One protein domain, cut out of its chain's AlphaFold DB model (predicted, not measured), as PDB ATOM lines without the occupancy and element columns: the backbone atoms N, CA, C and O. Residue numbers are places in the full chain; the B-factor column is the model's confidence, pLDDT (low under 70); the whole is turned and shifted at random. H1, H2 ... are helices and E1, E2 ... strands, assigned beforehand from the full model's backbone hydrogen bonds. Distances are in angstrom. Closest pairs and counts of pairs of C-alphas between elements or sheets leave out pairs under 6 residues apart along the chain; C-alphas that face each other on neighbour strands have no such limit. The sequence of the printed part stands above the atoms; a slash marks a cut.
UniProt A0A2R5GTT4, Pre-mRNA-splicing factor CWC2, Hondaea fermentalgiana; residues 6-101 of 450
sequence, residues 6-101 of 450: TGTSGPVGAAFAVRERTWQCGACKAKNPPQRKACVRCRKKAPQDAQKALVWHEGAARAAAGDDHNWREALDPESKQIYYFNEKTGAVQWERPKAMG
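What this domain is: This is residues 6 to 101 of the 450 residues of the protein "Pre-mRNA-splicing factor CWC2" of Hondaea fermentalgiana (UniProt A0A2R5GTT4). With little regular structure, this elongated model has a small sheet, E1-E2-E3, with H2 on it near the middle, the hairpin E4-E5 towards one end, and a large loop, residues 21 to 47, with short H1 at the other. The printed part has 96 residues, 33 in named elements, in the order E1 E2 H1 E3 H2 E4 E5; the class is mixed, both sheets antiparallel. It is loose, with a radius of gyration of the C-alphas of 17.9 A, and spans 54 by 29 by 18 A.

How they stand to each other: Inner strand E2, residues 16 to 20, forms a hairpin with E1, residues 6 to 9; N 18 and O 7 are 2.7 A apart. E3, residues 54 to 56, is its other antiparallel neighbour, with N 55 and O 19 2.9 A apart. H2, residues 58 to 64, is on this sheet; its closest C-alphas to E2 are Ala 60 and Phe 16, 5.6 A. H2 has every O i to N i+4 pair within hydrogen-bond range; H1, residues 48 to 51, is too short for one, and has 0 of 1 O i to N i+3 pairs. E4, residues 71 to 75, and E5, residues 82 to 86, form a hairpin apart from E1, E2 and E3, with N 72 and O 85 2.8 A apart.

Where its parts are: E1 begins at C-alpha 6 (-22.480, -39.224, 39.509); E5 ends at C-alpha 86 (-23.269, -18.639, 53.205). E4 measures 13.4 A.

The domain as a whole: The farthest C-alphas, Ala 27 and Glu 78, are 56.7 A apart. The printed part has no cut; the link E2 to H1 is long. Residues under pLDDT 70 include 49 to 68.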
ATOM      1  N   THR A   6     -23.563 -38.250  39.679       63.91
ATOM      2  CA  THR A   6     -22.480 -39.224  39.509       63.91
ATOM      3  C   THR A   6     -21.242 -38.847  40.318       63.91
ATOM      4  O   THR A   6     -20.508 -39.729  40.746       63.91
ATOM      5  N   GLY A   7     -21.023 -37.554  40.576       65.38
ATOM      6  CA  GLY A   7     -19.856 -37.077  41.320       65.38
ATOM      7  C   GLY A   7     -20.060 -35.700  41.940       65.38
ATOM      8  O   GLY A   7     -21.070 -35.040  41.694       65.38
ATOM      9  N   THR A   8     -19.122 -35.289  42.788       67.56
ATOM     10  CA  THR A   8     -19.046 -33.938  43.346       67.56
ATOM     11  C   THR A   8     -17.815 -33.237  42.797       67.56
ATOM     12  O   THR A   8     -16.752 -33.846  42.681       67.56
ATOM     13  N   SER A   9     -17.936 -31.952  42.506       66.62
ATOM     14  CA  SER A   9     -16.862 -31.119  41.954       66.62
ATOM     15  C   SER A   9     -16.854 -29.742  42.614       66.62
ATOM     16  O   SER A   9     -17.917 -29.303  43.028       66.62
ATOM     17  N   GLY A  10     -15.718 -29.044  42.679       69.56
ATOM     18  CA  GLY A  10     -15.585 -27.739  43.358       69.56
ATOM     19  C   GLY A  10     -14.482 -27.722  44.427       69.56
ATOM     20  O   GLY A  10     -13.778 -28.724  44.567       69.56
ATOM     21  N   PRO A  11     -14.294 -26.618  45.164       68.44
ATOM     22  CA  PRO A  11     -13.401 -26.576  46.322       68.44
ATOM     23  C   PRO A  11     -13.985 -27.346  47.521       68.44
ATOM     24  O   PRO A  11     -15.185 -27.638  47.569       68.44
ATOM     25  N   VAL A  12     -13.134 -27.715  48.484       66.25
ATOM     26  CA  VAL A  12     -13.542 -28.492  49.667       66.25
ATOM     27  C   VAL A  12     -14.552 -27.700  50.501       66.25
ATOM     28  O   VAL A  12     -14.300 -26.562  50.898       66.25
ATOM     29  N   GLY A  13     -15.718 -28.300  50.753       64.31
ATOM     30  CA  GLY A  13     -16.843 -27.631  51.410       64.31
ATOM     31  C   GLY A  13     -17.728 -26.799  50.472       64.31
ATOM     32  O   GLY A  13     -18.752 -26.301  50.910       64.31
ATOM     33  N   ALA A  14     -17.414 -26.682  49.182       66.88
ATOM     34  CA  ALA A  14     -18.288 -26.080  48.170       66.88
ATOM     35  C   ALA A  14     -18.512 -27.077  47.022       66.88
ATOM     36  O   ALA A  14     -18.176 -26.853  45.859       66.88
ATOM     37  N   ALA A  15     -19.034 -28.250  47.385       68.62
ATOM     38  CA  ALA A  15     -19.249 -29.334  46.447       68.62
ATOM     39  C   ALA A  15     -20.506 -29.085  45.609       68.62
ATOM     40  O   ALA A  15     -21.623 -29.062  46.125       68.62
ATOM     41  N   PHE A  16     -20.339 -29.018  44.298       70.19
ATOM     42  CA  PHE A  16     -21.423 -29.054  43.336       70.19
ATOM     43  C   PHE A  16     -21.703 -30.474  42.858       70.19
ATOM     44  O   PHE A  16     -20.795 -31.289  42.694       70.19
ATOM     45  N   ALA A  17     -22.968 -30.750  42.563       69.12
ATOM     46  CA  ALA A  17     -23.391 -31.985  41.923       69.12
ATOM     47  C   ALA A  17     -22.902 -32.066  40.460       69.12
ATOM     48  O   ALA A  17     -23.161 -31.172  39.654       69.12
ATOM     49  N   VAL A  18     -22.267 -33.172  40.082       69.81
ATOM     50  CA  VAL A  18     -21.927 -33.516  38.695       69.81
ATOM     51  C   VAL A  18     -22.896 -34.578  38.210       69.81
ATOM     52  O   VAL A  18     -23.082 -35.609  38.862       69.81
ATOM     53  N   ARG A  19     -23.524 -34.346  37.057       72.25
ATOM     54  CA  ARG A  19     -24.411 -35.318  36.414       72.25
ATOM     55  C   ARG A  19     -23.792 -35.755  35.095       72.25
ATOM     56  O   ARG A  19     -23.218 -34.962  34.356       72.25
ATOM     57  N   GLU A  20     -23.933 -37.023  34.750       68.31
ATOM     58  CA  GLU A  20     -23.604 -37.425  33.386       68.31
ATOM     59  C   GLU A  20     -24.678 -36.916  32.406       68.31
ATOM     60  O   GLU A  20     -25.885 -36.939  32.697       68.31
ATOM     61  N   ARG A  21     -24.257 -36.459  31.219       69.00
ATOM     62  CA  ARG A  21     -25.181 -35.968  30.192       69.00
ATOM     63  C   ARG A  21     -25.957 -37.134  29.590       69.00
ATOM     64  O   ARG A  21     -25.383 -38.056  29.019       69.00
ATOM     65  N   THR A  22     -27.286 -37.072  29.629       78.62
ATOM     66  CA  THR A  22     -28.103 -37.983  28.815       78.62
ATOM     67  C   THR A  22     -27.980 -37.595  27.347       78.62
ATOM     68  O   THR A  22     -28.234 -36.437  27.003       78.62
ATOM     69  N   TRP A  23     -27.645 -38.543  26.474       79.69
ATOM     70  CA  TRP A  23     -27.594 -38.291  25.038       79.69
ATOM     71  C   TRP A  23     -28.960 -38.518  24.396       79.69
ATOM     72  O   TRP A  23     -29.737 -39.385  24.807       79.69
ATOM     73  N   GLN A  24     -29.267 -37.720  23.380       83.38
ATOM     74  CA  GLN A  24     -30.492 -37.853  22.601       83.38
ATOM     75  C   GLN A  24     -30.180 -38.574  21.298       83.38
ATOM     76  O   GLN A  24     -29.204 -38.263  20.619       83.38
ATOM     77  N   CYS A  25     -31.000 -39.559  20.942       81.75
ATOM     78  CA  CYS A  25     -30.847 -40.218  19.654       81.75
ATOM     79  C   CYS A  25     -31.278 -39.282  18.520       81.75
ATOM     80  O   CYS A  25     -32.419 -38.828  18.513       81.75
ATOM     81  N   GLY A  26     -30.420 -39.074  17.518       81.19
ATOM     82  CA  GLY A  26     -30.751 -38.242  16.355       81.19
ATOM     83  C   GLY A  26     -31.960 -38.737  15.546       81.19
ATOM     84  O   GLY A  26     -32.647 -37.937  14.930       81.19
ATOM     85  N   ALA A  27     -32.273 -40.038  15.587       82.75
ATOM     86  CA  ALA A  27     -33.371 -40.612  14.805       82.75
ATOM     87  C   ALA A  27     -34.735 -40.587  15.509       82.75
ATOM     88  O   ALA A  27     -35.751 -40.361  14.868       82.75
ATOM     89  N   CYS A  28     -34.780 -40.874  16.813       84.56
ATOM     90  CA  CYS A  28     -36.044 -41.018  17.549       84.56
ATOM     91  C   CYS A  28     -36.203 -40.013  18.694       84.56
ATOM     92  O   CYS A  28     -37.172 -40.101  19.446       84.56
ATOM     93  N   LYS A  29     -35.227 -39.110  18.872       84.00
ATOM     94  CA  LYS A  29     -35.154 -38.094  19.937       84.00
ATOM     95  C   LYS A  29     -35.302 -38.651  21.363       84.00
ATOM     96  O   LYS A  29     -35.462 -37.899  22.321       84.00
ATOM     97  N   ALA A  30     -35.209 -39.972  21.538       81.69
ATOM     98  CA  ALA A  30     -35.286 -40.612  22.843       81.69
ATOM     99  C   ALA A  30     -34.027 -40.303  23.663       81.69
ATOM    100  O   ALA A  30     -32.906 -40.392  23.149       81.69
ATOM    101  N   LYS A  31     -34.227 -39.966  24.942       82.38
ATOM    102  CA  LYS A  31     -33.158 -39.722  25.918       82.38
ATOM    103  C   LYS A  31     -32.617 -41.059  26.415       82.38
ATOM    104  O   LYS A  31     -33.374 -41.862  26.957       82.38
ATOM    105  N   ASN A  32     -31.321 -41.284  26.244       79.81
ATOM    106  CA  ASN A  32     -30.641 -42.497  26.678       79.81
ATOM    107  C   ASN A  32     -29.606 -42.168  27.763       79.81
ATOM    108  O   ASN A  32     -29.041 -41.069  27.769       79.81
ATOM    109  N   PRO A  33     -29.337 -43.113  28.678       73.56
ATOM    110  CA  PRO A  33     -28.244 -42.973  29.623       73.56
ATOM    111  C   PRO A  33     -26.879 -43.030  28.905       73.56
ATOM    112  O   PRO A  33     -26.736 -43.743  27.906       73.56
ATOM    113  N   PRO A  34     -25.870 -42.327  29.436       69.81
ATOM    114  CA  PRO A  34     -24.517 -42.199  28.867       69.81
ATOM    115  C   PRO A  34     -23.798 -43.545  28.725       69.81
ATOM    116  O   PRO A  34     -23.130 -43.799  27.729       69.81
ATOM    117  N   GLN A  35     -24.013 -44.461  29.673       70.12
ATOM    118  CA  GLN A  35     -23.372 -45.778  29.682       70.12
ATOM    119  C   GLN A  35     -23.826 -46.689  28.532       70.12
ATOM    120  O   GLN A  35     -23.157 -47.672  28.204       70.12
ATOM    121  N   ARG A  36     -24.972 -46.403  27.896       75.31
ATOM    122  CA  ARG A  36     -25.472 -47.241  26.803       75.31
ATOM    123  C   ARG A  36     -24.893 -46.822  25.461       75.31
ATOM    124  O   ARG A  36     -25.139 -45.725  24.973       75.31
ATOM    125  N   LYS A  37     -24.244 -47.789  24.805       81.31
ATOM    126  CA  LYS A  37     -23.699 -47.679  23.441       81.31
ATOM    127  C   LYS A  37     -24.775 -47.624  22.344       81.31
ATOM    128  O   LYS A  37     -24.440 -47.396  21.186       81.31
ATOM    129  N   ALA A  38     -26.046 -47.857  22.681       85.06
ATOM    130  CA  ALA A  38     -27.161 -47.905  21.739       85.06
ATOM    131  C   ALA A  38     -28.452 -47.325  22.337       85.06
ATOM    132  O   ALA A  38     -28.667 -47.369  23.551       85.06
ATOM    133  N   CYS A  39     -29.325 -46.800  21.477       83.38
ATOM    134  CA  CYS A  39     -30.591 -46.206  21.890       83.38
ATOM    135  C   CYS A  39     -31.566 -47.263  22.424       83.38
ATOM    136  O   CYS A  39     -31.737 -48.321  21.822       83.38
ATOM    137  N   VAL A  40     -32.268 -46.937  23.515       83.88
ATOM    138  CA  VAL A  40     -33.274 -47.805  24.150       83.88
ATOM    139  C   VAL A  40     -34.414 -48.155  23.193       83.88
ATOM    140  O   VAL A  40     -34.886 -49.286  23.203       83.88
ATOM    141  N   ARG A  41     -34.841 -47.206  22.351       83.12
ATOM    142  CA  ARG A  41     -36.013 -47.379  21.480       83.12
ATOM    143  C   ARG A  41     -35.664 -47.934  20.099       83.12
ATOM    144  O   ARG A  41     -36.338 -48.835  19.628       83.12
ATOM    145  N   CYS A  42     -34.627 -47.403  19.448       86.25
ATOM    146  CA  CYS A  42     -34.309 -47.735  18.051       86.25
ATOM    147  C   CYS A  42     -33.009 -48.528  17.864       86.25
ATOM    148  O   CYS A  42     -32.613 -48.763  16.728       86.25
ATOM    149  N   ARG A  43     -32.305 -48.888  18.950       83.06
ATOM    150  CA  ARG A  43     -31.023 -49.625  18.942       83.06
ATOM    151  C   ARG A  43     -29.889 -49.006  18.102       83.06
ATOM    152  O   ARG A  43     -28.819 -49.599  18.011       83.06
ATOM    153  N   LYS A  44     -30.059 -47.797  17.548       85.31
ATOM    154  CA  LYS A  44     -28.991 -47.066  16.845       85.31
ATOM    155  C   LYS A  44     -27.847 -46.731  17.798       85.31
ATOM    156  O   LYS A  44     -28.094 -46.425  18.967       85.31
ATOM    157  N   LYS A  45     -26.615 -46.789  17.287       82.94
ATOM    158  CA  LYS A  45     -25.390 -46.516  18.050       82.94
ATOM    159  C   LYS A  45     -25.399 -45.093  18.622       82.94
ATOM    160  O   LYS A  45     -25.966 -44.179  18.023       82.94
ATOM    161  N   ALA A  46     -24.800 -44.941  19.798       78.75
ATOM    162  CA  ALA A  46     -24.593 -43.645  20.426       78.75
ATOM    163  C   ALA A  46     -23.610 -42.796  19.593       78.75
ATOM    164  O   ALA A  46     -22.684 -43.362  19.002       78.75
ATOM    165  N   PRO A  47     -23.786 -41.462  19.543       78.69
ATOM    166  CA  PRO A  47     -22.761 -40.573  19.004       78.69
ATOM    167  C   PRO A  47     -21.474 -40.694  19.837       78.69
ATOM    168  O   PRO A  47     -21.552 -40.909  21.045       78.69
ATOM    169  N   GLN A  48     -20.298 -40.570  19.212       70.88
ATOM    170  CA  GLN A  48     -19.005 -40.781  19.891       70.88
ATOM    171  C   GLN A  48     -18.799 -39.822  21.083       70.88
ATOM    172  O   GLN A  48     -18.284 -40.236  22.123       70.88
ATOM    173  N   ASP A  49     -19.316 -38.594  21.000       65.81
ATOM    174  CA  ASP A  49     -19.239 -37.593  22.078       65.81
ATOM    175  C   ASP A  49     -20.124 -37.913  23.290       65.81
ATOM    176  O   ASP A  49     -19.898 -37.418  24.397       65.81
ATOM    177  N   ALA A  50     -21.132 -38.776  23.123       60.28
ATOM    178  CA  ALA A  50     -22.055 -39.131  24.200       60.28
ATOM    179  C   ALA A  50     -21.386 -39.918  25.335       60.28
ATOM    180  O   ALA A  50     -21.901 -39.925  26.450       60.28
ATOM    181  N   GLN A  51     -20.263 -40.584  25.056       55.56
ATOM    182  CA  GLN A  51     -19.552 -41.425  26.022       55.56
ATOM    183  C   GLN A  51     -18.582 -40.655  26.920       55.56
ATOM    184  O   GLN A  51     -18.159 -41.200  27.934       55.56
ATOM    185  N   LYS A  52     -18.243 -39.404  26.578       56.59
ATOM    186  CA  LYS A  52     -17.261 -38.591  27.318       56.59
ATOM    187  C   LYS A  52     -17.858 -37.356  28.006       56.59
ATOM    188  O   LYS A  52     -17.156 -36.673  28.741       56.59
ATOM    189  N   ALA A  53     -19.139 -37.050  27.793       57.62
ATOM    190  CA  ALA A  53     -19.727 -35.794  28.256       57.62
ATOM    191  C   ALA A  53     -20.261 -35.867  29.705       57.62
ATOM    192  O   ALA A  53     -21.418 -36.231  29.947       57.62
ATOM    193  N   LEU A  54     -19.438 -35.452  30.670       59.94
ATOM    194  CA  LEU A  54     -19.898 -35.000  31.989       59.94
ATOM    195  C   LEU A  54     -20.511 -33.599  31.847       59.94
ATOM    196  O   LEU A  54     -19.961 -32.746  31.153       59.94
ATOM    197  N   VAL A  55     -21.664 -33.361  32.475       57.91
ATOM    198  CA  VAL A  55     -22.287 -32.033  32.530       57.91
ATOM    199  C   VAL A  55     -22.400 -31.604  33.983       57.91
ATOM    200  O   VAL A  55     -23.034 -32.243  34.824       57.91
ATOM    201  N   TRP A  56     -21.771 -30.477  34.267       55.97
ATOM    202  CA  TRP A  56     -21.942 -29.734  35.500       55.97
ATOM    203  C   TRP A  56     -23.435 -29.478  35.739       55.97
ATOM    204  O   TRP A  56     -24.155 -29.100  34.810       55.97
ATOM    205  N   HIS A  57     -23.933 -29.692  36.964       60.88
ATOM    206  CA  HIS A  57     -25.268 -29.201  37.319       60.88
ATOM    207  C   HIS A  57     -25.360 -27.706  36.980       60.88
ATOM    208  O   HIS A  57     -24.338 -27.027  36.989       60.88
ATOM    209  N   GLU A  58     -26.551 -27.175  36.703       59.19
ATOM    210  CA  GLU A  58     -26.722 -25.763  36.313       59.19
ATOM    211  C   GLU A  58     -25.982 -24.805  37.268       59.19
ATOM    212  O   GLU A  58     -25.349 -23.859  36.818       59.19
ATOM    213  N   GLY A  59     -25.960 -25.123  38.568       54.88
ATOM    214  CA  GLY A  59     -25.176 -24.411  39.585       54.88
ATOM    215  C   GLY A  59     -23.649 -24.525  39.439       54.88
ATOM    216  O   GLY A  59     -22.957 -23.539  39.628       54.88
ATOM    217  N   ALA A  60     -23.111 -25.679  39.040       56.78
ATOM    218  CA  ALA A  60     -21.683 -25.825  38.751       56.78
ATOM    219  C   ALA A  60     -21.266 -25.196  37.418       56.78
ATOM    220  O   ALA A  60     -20.165 -24.670  37.313       56.78
ATOM    221  N   ALA A  61     -22.124 -25.254  36.396       57.53
ATOM    222  CA  ALA A  61     -21.870 -24.580  35.127       57.53
ATOM    223  C   ALA A  61     -21.843 -23.055  35.325       57.53
ATOM    224  O   ALA A  61     -21.008 -22.375  34.739       57.53
ATOM    225  N   ARG A  62     -22.715 -22.538  36.203       58.56
ATOM    226  CA  ARG A  62     -22.711 -21.140  36.659       58.56
ATOM    227  C   ARG A  62     -21.480 -20.801  37.504       58.56
ATOM    228  O   ARG A  62     -20.853 -19.783  37.243       58.56
ATOM    229  N   ALA A  63     -21.059 -21.680  38.412       56.00
ATOM    230  CA  ALA A  63     -19.835 -21.481  39.190       56.00
ATOM    231  C   ALA A  63     -18.560 -21.500  38.334       56.00
ATOM    232  O   ALA A  63     -17.682 -20.666  38.526       56.00
ATOM    233  N   ALA A  64     -18.479 -22.384  37.335       57.97
ATOM    234  CA  ALA A  64     -17.409 -22.365  36.338       57.97
ATOM    235  C   ALA A  64     -17.427 -21.083  35.481       57.97
ATOM    236  O   ALA A  64     -16.389 -20.677  34.970       57.97
ATOM    237  N   ALA A  65     -18.588 -20.431  35.354       59.62
ATOM    238  CA  ALA A  65     -18.756 -19.121  34.729       59.62
ATOM    239  C   ALA A  65     -18.551 -17.934  35.703       59.62
ATOM    240  O   ALA A  65     -18.809 -16.795  35.321       59.62
ATOM    241  N   GLY A  66     -18.086 -18.181  36.937       60.16
ATOM    242  CA  GLY A  66     -17.751 -17.150  37.930       60.16
ATOM    243  C   GLY A  66     -18.831 -16.847  38.978       60.16
ATOM    244  O   GLY A  66     -18.598 -16.027  39.863       60.16
ATOM    245  N   ASP A  67     -19.991 -17.504  38.928       64.69
ATOM    246  CA  ASP A  67     -21.074 -17.350  39.912       64.69
ATOM    247  C   ASP A  67     -20.927 -18.396  41.033       64.69
ATOM    248  O   ASP A  67     -21.598 -19.434  41.041       64.69
ATOM    249  N   ASP A  68     -19.976 -18.178  41.956       66.31
ATOM    250  CA  ASP A  68     -19.893 -18.993  43.174       66.31
ATOM    251  C   ASP A  68     -21.135 -18.716  44.030       66.31
ATOM    252  O   ASP A  68     -21.426 -17.586  44.426       66.31
ATOM    253  N   HIS A  69     -21.858 -19.780  44.364       72.12
ATOM    254  CA  HIS A  69     -23.026 -19.750  45.235       72.12
ATOM    255  C   HIS A  69     -22.714 -19.304  46.682       72.12
ATOM    256  O   HIS A  69     -23.643 -19.063  47.453       72.12
ATOM    257  N   ASN A  70     -21.428 -19.184  47.048       81.56
ATOM    258  CA  ASN A  70     -20.906 -18.749  48.357       81.56
ATOM    259  C   ASN A  70     -21.371 -19.599  49.549       81.56
ATOM    260  O   ASN A  70     -21.186 -19.207  50.697       81.56
ATOM    261  N   TRP A  71     -21.996 -20.750  49.299       82.81
ATOM    262  CA  TRP A  71     -22.352 -21.707  50.337       82.81
ATOM    263  C   TRP A  71     -21.158 -22.597  50.647       82.81
ATOM    264  O   TRP A  71     -20.451 -23.045  49.739       82.81
ATOM    265  N   ARG A  72     -20.973 -22.875  51.934       81.31
ATOM    266  CA  ARG A  72     -19.937 -23.749  52.466       81.31
ATOM    267  C   ARG A  72     -20.548 -24.778  53.410       81.31
ATOM    268  O   ARG A  72     -21.472 -24.463  54.158       81.31
ATOM    269  N   GLU A  73     -20.046 -26.006  53.356       79.56
ATOM    270  CA  GLU A  73     -20.353 -27.075  54.310       79.56
ATOM    271  C   GLU A  73     -19.417 -26.925  55.522       79.56
ATOM    272  O   GLU A  73     -18.193 -26.885  55.364       79.56
ATOM    273  N   ALA A  74     -19.984 -26.853  56.722       76.06
ATOM    274  CA  ALA A  74     -19.261 -26.873  57.988       76.06
ATOM    275  C   ALA A  74     -19.801 -27.984  58.886       76.06
ATOM    276  O   ALA A  74     -20.933 -28.442  58.732       76.06
ATOM    277  N   LEU A  75     -18.961 -28.428  59.816       76.88
ATOM    278  CA  LEU A  75     -19.315 -29.433  60.799       76.88
ATOM    279  C   LEU A  75     -19.523 -28.776  62.156       76.88
ATOM    280  O   LEU A  75     -18.671 -28.019  62.614       76.88
ATOM    281  N   ASP A  76     -20.635 -29.107  62.796       74.50
ATOM    282  CA  ASP A  76     -20.838 -28.799  64.202       74.50
ATOM    283  C   ASP A  76     -19.985 -29.743  65.080       74.50
ATOM    284  O   ASP A  76     -20.159 -30.963  64.978       74.50
ATOM    285  N   PRO A  77     -19.062 -29.232  65.919       71.00
ATOM    286  CA  PRO A  77     -18.193 -30.063  66.756       71.00
ATOM    287  C   PRO A  77     -18.947 -30.979  67.729       71.00
ATOM    288  O   PRO A  77     -18.478 -32.084  68.006       71.00
ATOM    289  N   GLU A  78     -20.106 -30.542  68.230       66.12
ATOM    290  CA  GLU A  78     -20.857 -31.256  69.268       66.12
ATOM    291  C   GLU A  78     -21.701 -32.393  68.674       66.12
ATOM    292  O   GLU A  78     -21.573 -33.554  69.072       66.12
ATOM    293  N   SER A  79     -22.517 -32.091  67.659       64.06
ATOM    294  CA  SER A  79     -23.391 -33.088  67.026       64.06
ATOM    295  C   SER A  79     -22.722 -33.875  65.893       64.06
ATOM    296  O   SER A  79     -23.278 -34.868  65.404       64.06
ATOM    297  N   LYS A  80     -21.547 -33.429  65.424       69.38
ATOM    298  CA  LYS A  80     -20.889 -33.907  64.195       69.38
ATOM    299  C   LYS A  80     -21.825 -33.885  62.980       69.38
ATOM    300  O   LYS A  80     -21.694 -34.725  62.086       69.38
ATOM    301  N   GLN A  81     -22.814 -32.994  62.951       72.62
ATOM    302  CA  GLN A  81     -23.724 -32.821  61.818       72.62
ATOM    303  C   GLN A  81     -23.197 -31.742  60.871       72.62
ATOM    304  O   GLN A  81     -22.499 -30.818  61.289       72.62
ATOM    305  N   ILE A  82     -23.519 -31.876  59.582       76.25
ATOM    306  CA  ILE A  82     -23.169 -30.855  58.588       76.25
ATOM    307  C   ILE A  82     -24.245 -29.781  58.597       76.25
ATOM    308  O   ILE A  82     -25.414 -30.086  58.362       76.25
ATOM    309  N   TYR A  83     -23.821 -28.535  58.762       79.25
ATOM    310  CA  TYR A  83     -24.619 -27.367  58.426       79.25
ATOM    311  C   TYR A  83     -24.000 -26.621  57.244       79.25
ATOM    312  O   TYR A  83     -22.829 -26.784  56.897       79.25
ATOM    313  N   TYR A  84     -24.818 -25.811  56.594       83.62
ATOM    314  CA  TYR A  84     -24.446 -24.974  55.469       83.62
ATOM    315  C   TYR A  84     -24.503 -23.525  55.896       83.62
ATOM    316  O   TYR A  84     -25.538 -23.068  56.374       83.62
ATOM    317  N   PHE A  85     -23.427 -22.790  55.676       86.12
ATOM    318  CA  PHE A  85     -23.420 -21.348  55.873       86.12
ATOM    319  C   PHE A  85     -23.041 -20.651  54.573       86.12
ATOM    320  O   PHE A  85     -22.330 -21.207  53.734       86.12
ATOM    321  N   ASN A  86     -23.576 -19.457  54.364       86.88
ATOM    322  CA  ASN A  86     -23.269 -18.639  53.205       86.88
ATOM    323  C   ASN A  86     -22.312 -17.513  53.606       86.88
ATOM    324  O   ASN A  86     -22.649 -16.710  54.471       86.88
ATOM    325  N   GLU A  87     -21.155 -17.421  52.953       83.75
ATOM    326  CA  GLU A  87     -20.101 -16.451  53.292       83.75
ATOM    327  C   GLU A  87     -20.521 -14.992  53.058       83.75
ATOM    328  O   GLU A  87     -20.113 -14.112  53.806       83.75
ATOM    329  N   LYS A  88     -21.355 -14.714  52.046       84.88
ATOM    330  CA  LYS A  88     -21.759 -13.335  51.709       84.88
ATOM    331  C   LYS A  88     -22.974 -12.855  52.487       84.88
ATOM    332  O   LYS A  88     -23.061 -11.687  52.839       84.88
ATOM    333  N   THR A  89     -23.945 -13.741  52.690       86.50
ATOM    334  CA  THR A  89     -25.220 -13.381  53.332       86.50
ATOM    335  C   THR A  89     -25.234 -13.677  54.828       86.50
ATOM    336  O   THR A  89     -26.149 -13.233  55.515       86.50
ATOM    337  N   GLY A  90     -24.272 -14.454  55.336       83.94
ATOM    338  CA  GLY A  90     -24.260 -14.934  56.720       83.94
ATOM    339  C   GLY A  90     -25.383 -15.928  57.041       83.94
ATOM    340  O   GLY A  90     -25.545 -16.320  58.193       83.94
ATOM    341  N   ALA A  91     -26.179 -16.344  56.050       86.75
ATOM    342  CA  ALA A  91     -27.296 -17.254  56.261       86.75
ATOM    343  C   ALA A  91     -26.796 -18.661  56.612       86.75
ATOM    344  O   ALA A  91     -25.931 -19.202  55.926       86.75
ATOM    345  N   VAL A  92     -27.390 -19.271  57.639       86.88
ATOM    346  CA  VAL A  92     -27.094 -20.639  58.080       86.88
ATOM    347  C   VAL A  92     -28.327 -21.515  57.878       86.88
ATOM    348  O   VAL A  92     -29.441 -21.127  58.225       86.88
ATOM    349  N   GLN A  93     -28.145 -22.705  57.313       85.75
ATOM    350  CA  GLN A  93     -29.201 -23.695  57.122       85.75
ATOM    351  C   GLN A  93     -28.654 -25.117  57.239       85.75
ATOM    352  O   GLN A  93     -27.500 -25.384  56.935       85.75
ATOM    353  N   TRP A  94     -29.500 -26.056  57.643       78.94
ATOM    354  CA  TRP A  94     -29.119 -27.464  57.832       78.94
ATOM    355  C   TRP A  94     -29.446 -28.334  56.617       78.94
ATOM    356  O   TRP A  94     -28.798 -29.343  56.342       78.94
ATOM    357  N   GLU A  95     -30.443 -27.913  55.841       80.38
ATOM    358  CA  GLU A  95     -30.796 -28.543  54.577       80.38
ATOM    359  C   GLU A  95     -29.876 -28.027  53.466       80.38
ATOM    360  O   GLU A  95     -29.564 -26.840  53.388       80.38
ATOM    361  N   ARG A  96     -29.432 -28.928  52.585       77.50
ATOM    362  CA  ARG A  96     -28.495 -28.569  51.519       77.50
ATOM    363  C   ARG A  96     -29.116 -27.533  50.568       77.50
ATOM    364  O   ARG A  96     -30.173 -27.815  49.994       77.50
ATOM    365  N   PRO A  97     -28.452 -26.386  50.324       82.38
ATOM    366  CA  PRO A  97     -28.968 -25.355  49.433       82.38
ATOM    367  C   PRO A  97     -29.244 -25.896  48.028       82.38
ATOM    368  O   PRO A  97     -28.412 -26.591  47.441       82.38
ATOM    369  N   LYS A  98     -30.366 -25.484  47.419       79.81
ATOM    370  CA  LYS A  98     -30.700 -25.834  46.021       79.81
ATOM    371  C   LYS A  98     -29.592 -25.441  45.034       79.81
ATOM    372  O   LYS A  98     -29.386 -26.141  44.046       79.81
ATOM    373  N   ALA A  99     -28.857 -24.365  45.327       74.62
ATOM    374  CA  ALA A  99     -27.725 -23.897  44.529       74.62
ATOM    375  C   ALA A  99     -26.576 -24.926  44.438       74.62
ATOM    376  O   ALA A  99     -25.945 -25.038  43.389       74.62
ATOM    377  N   MET A 100     -26.352 -25.728  45.488       70.56
ATOM    378  CA  MET A 100     -25.348 -26.807  45.518       70.56
ATOM    379  C   MET A 100     -25.794 -28.084  44.780       70.56
ATOM    380  O   MET A 100     -24.989 -28.994  44.548       70.56
ATOM    381  N   GLY A 101     -27.077 -28.177  44.414       70.62
ATOM    382  CA  GLY A 101     -27.675 -29.350  43.779       70.62
ATOM    383  C   GLY A 101     -27.839 -30.558  44.713       70.62
ATOM    384  O   GLY A 101     -27.497 -30.527  45.895       70.62
TER     385      GLY A 101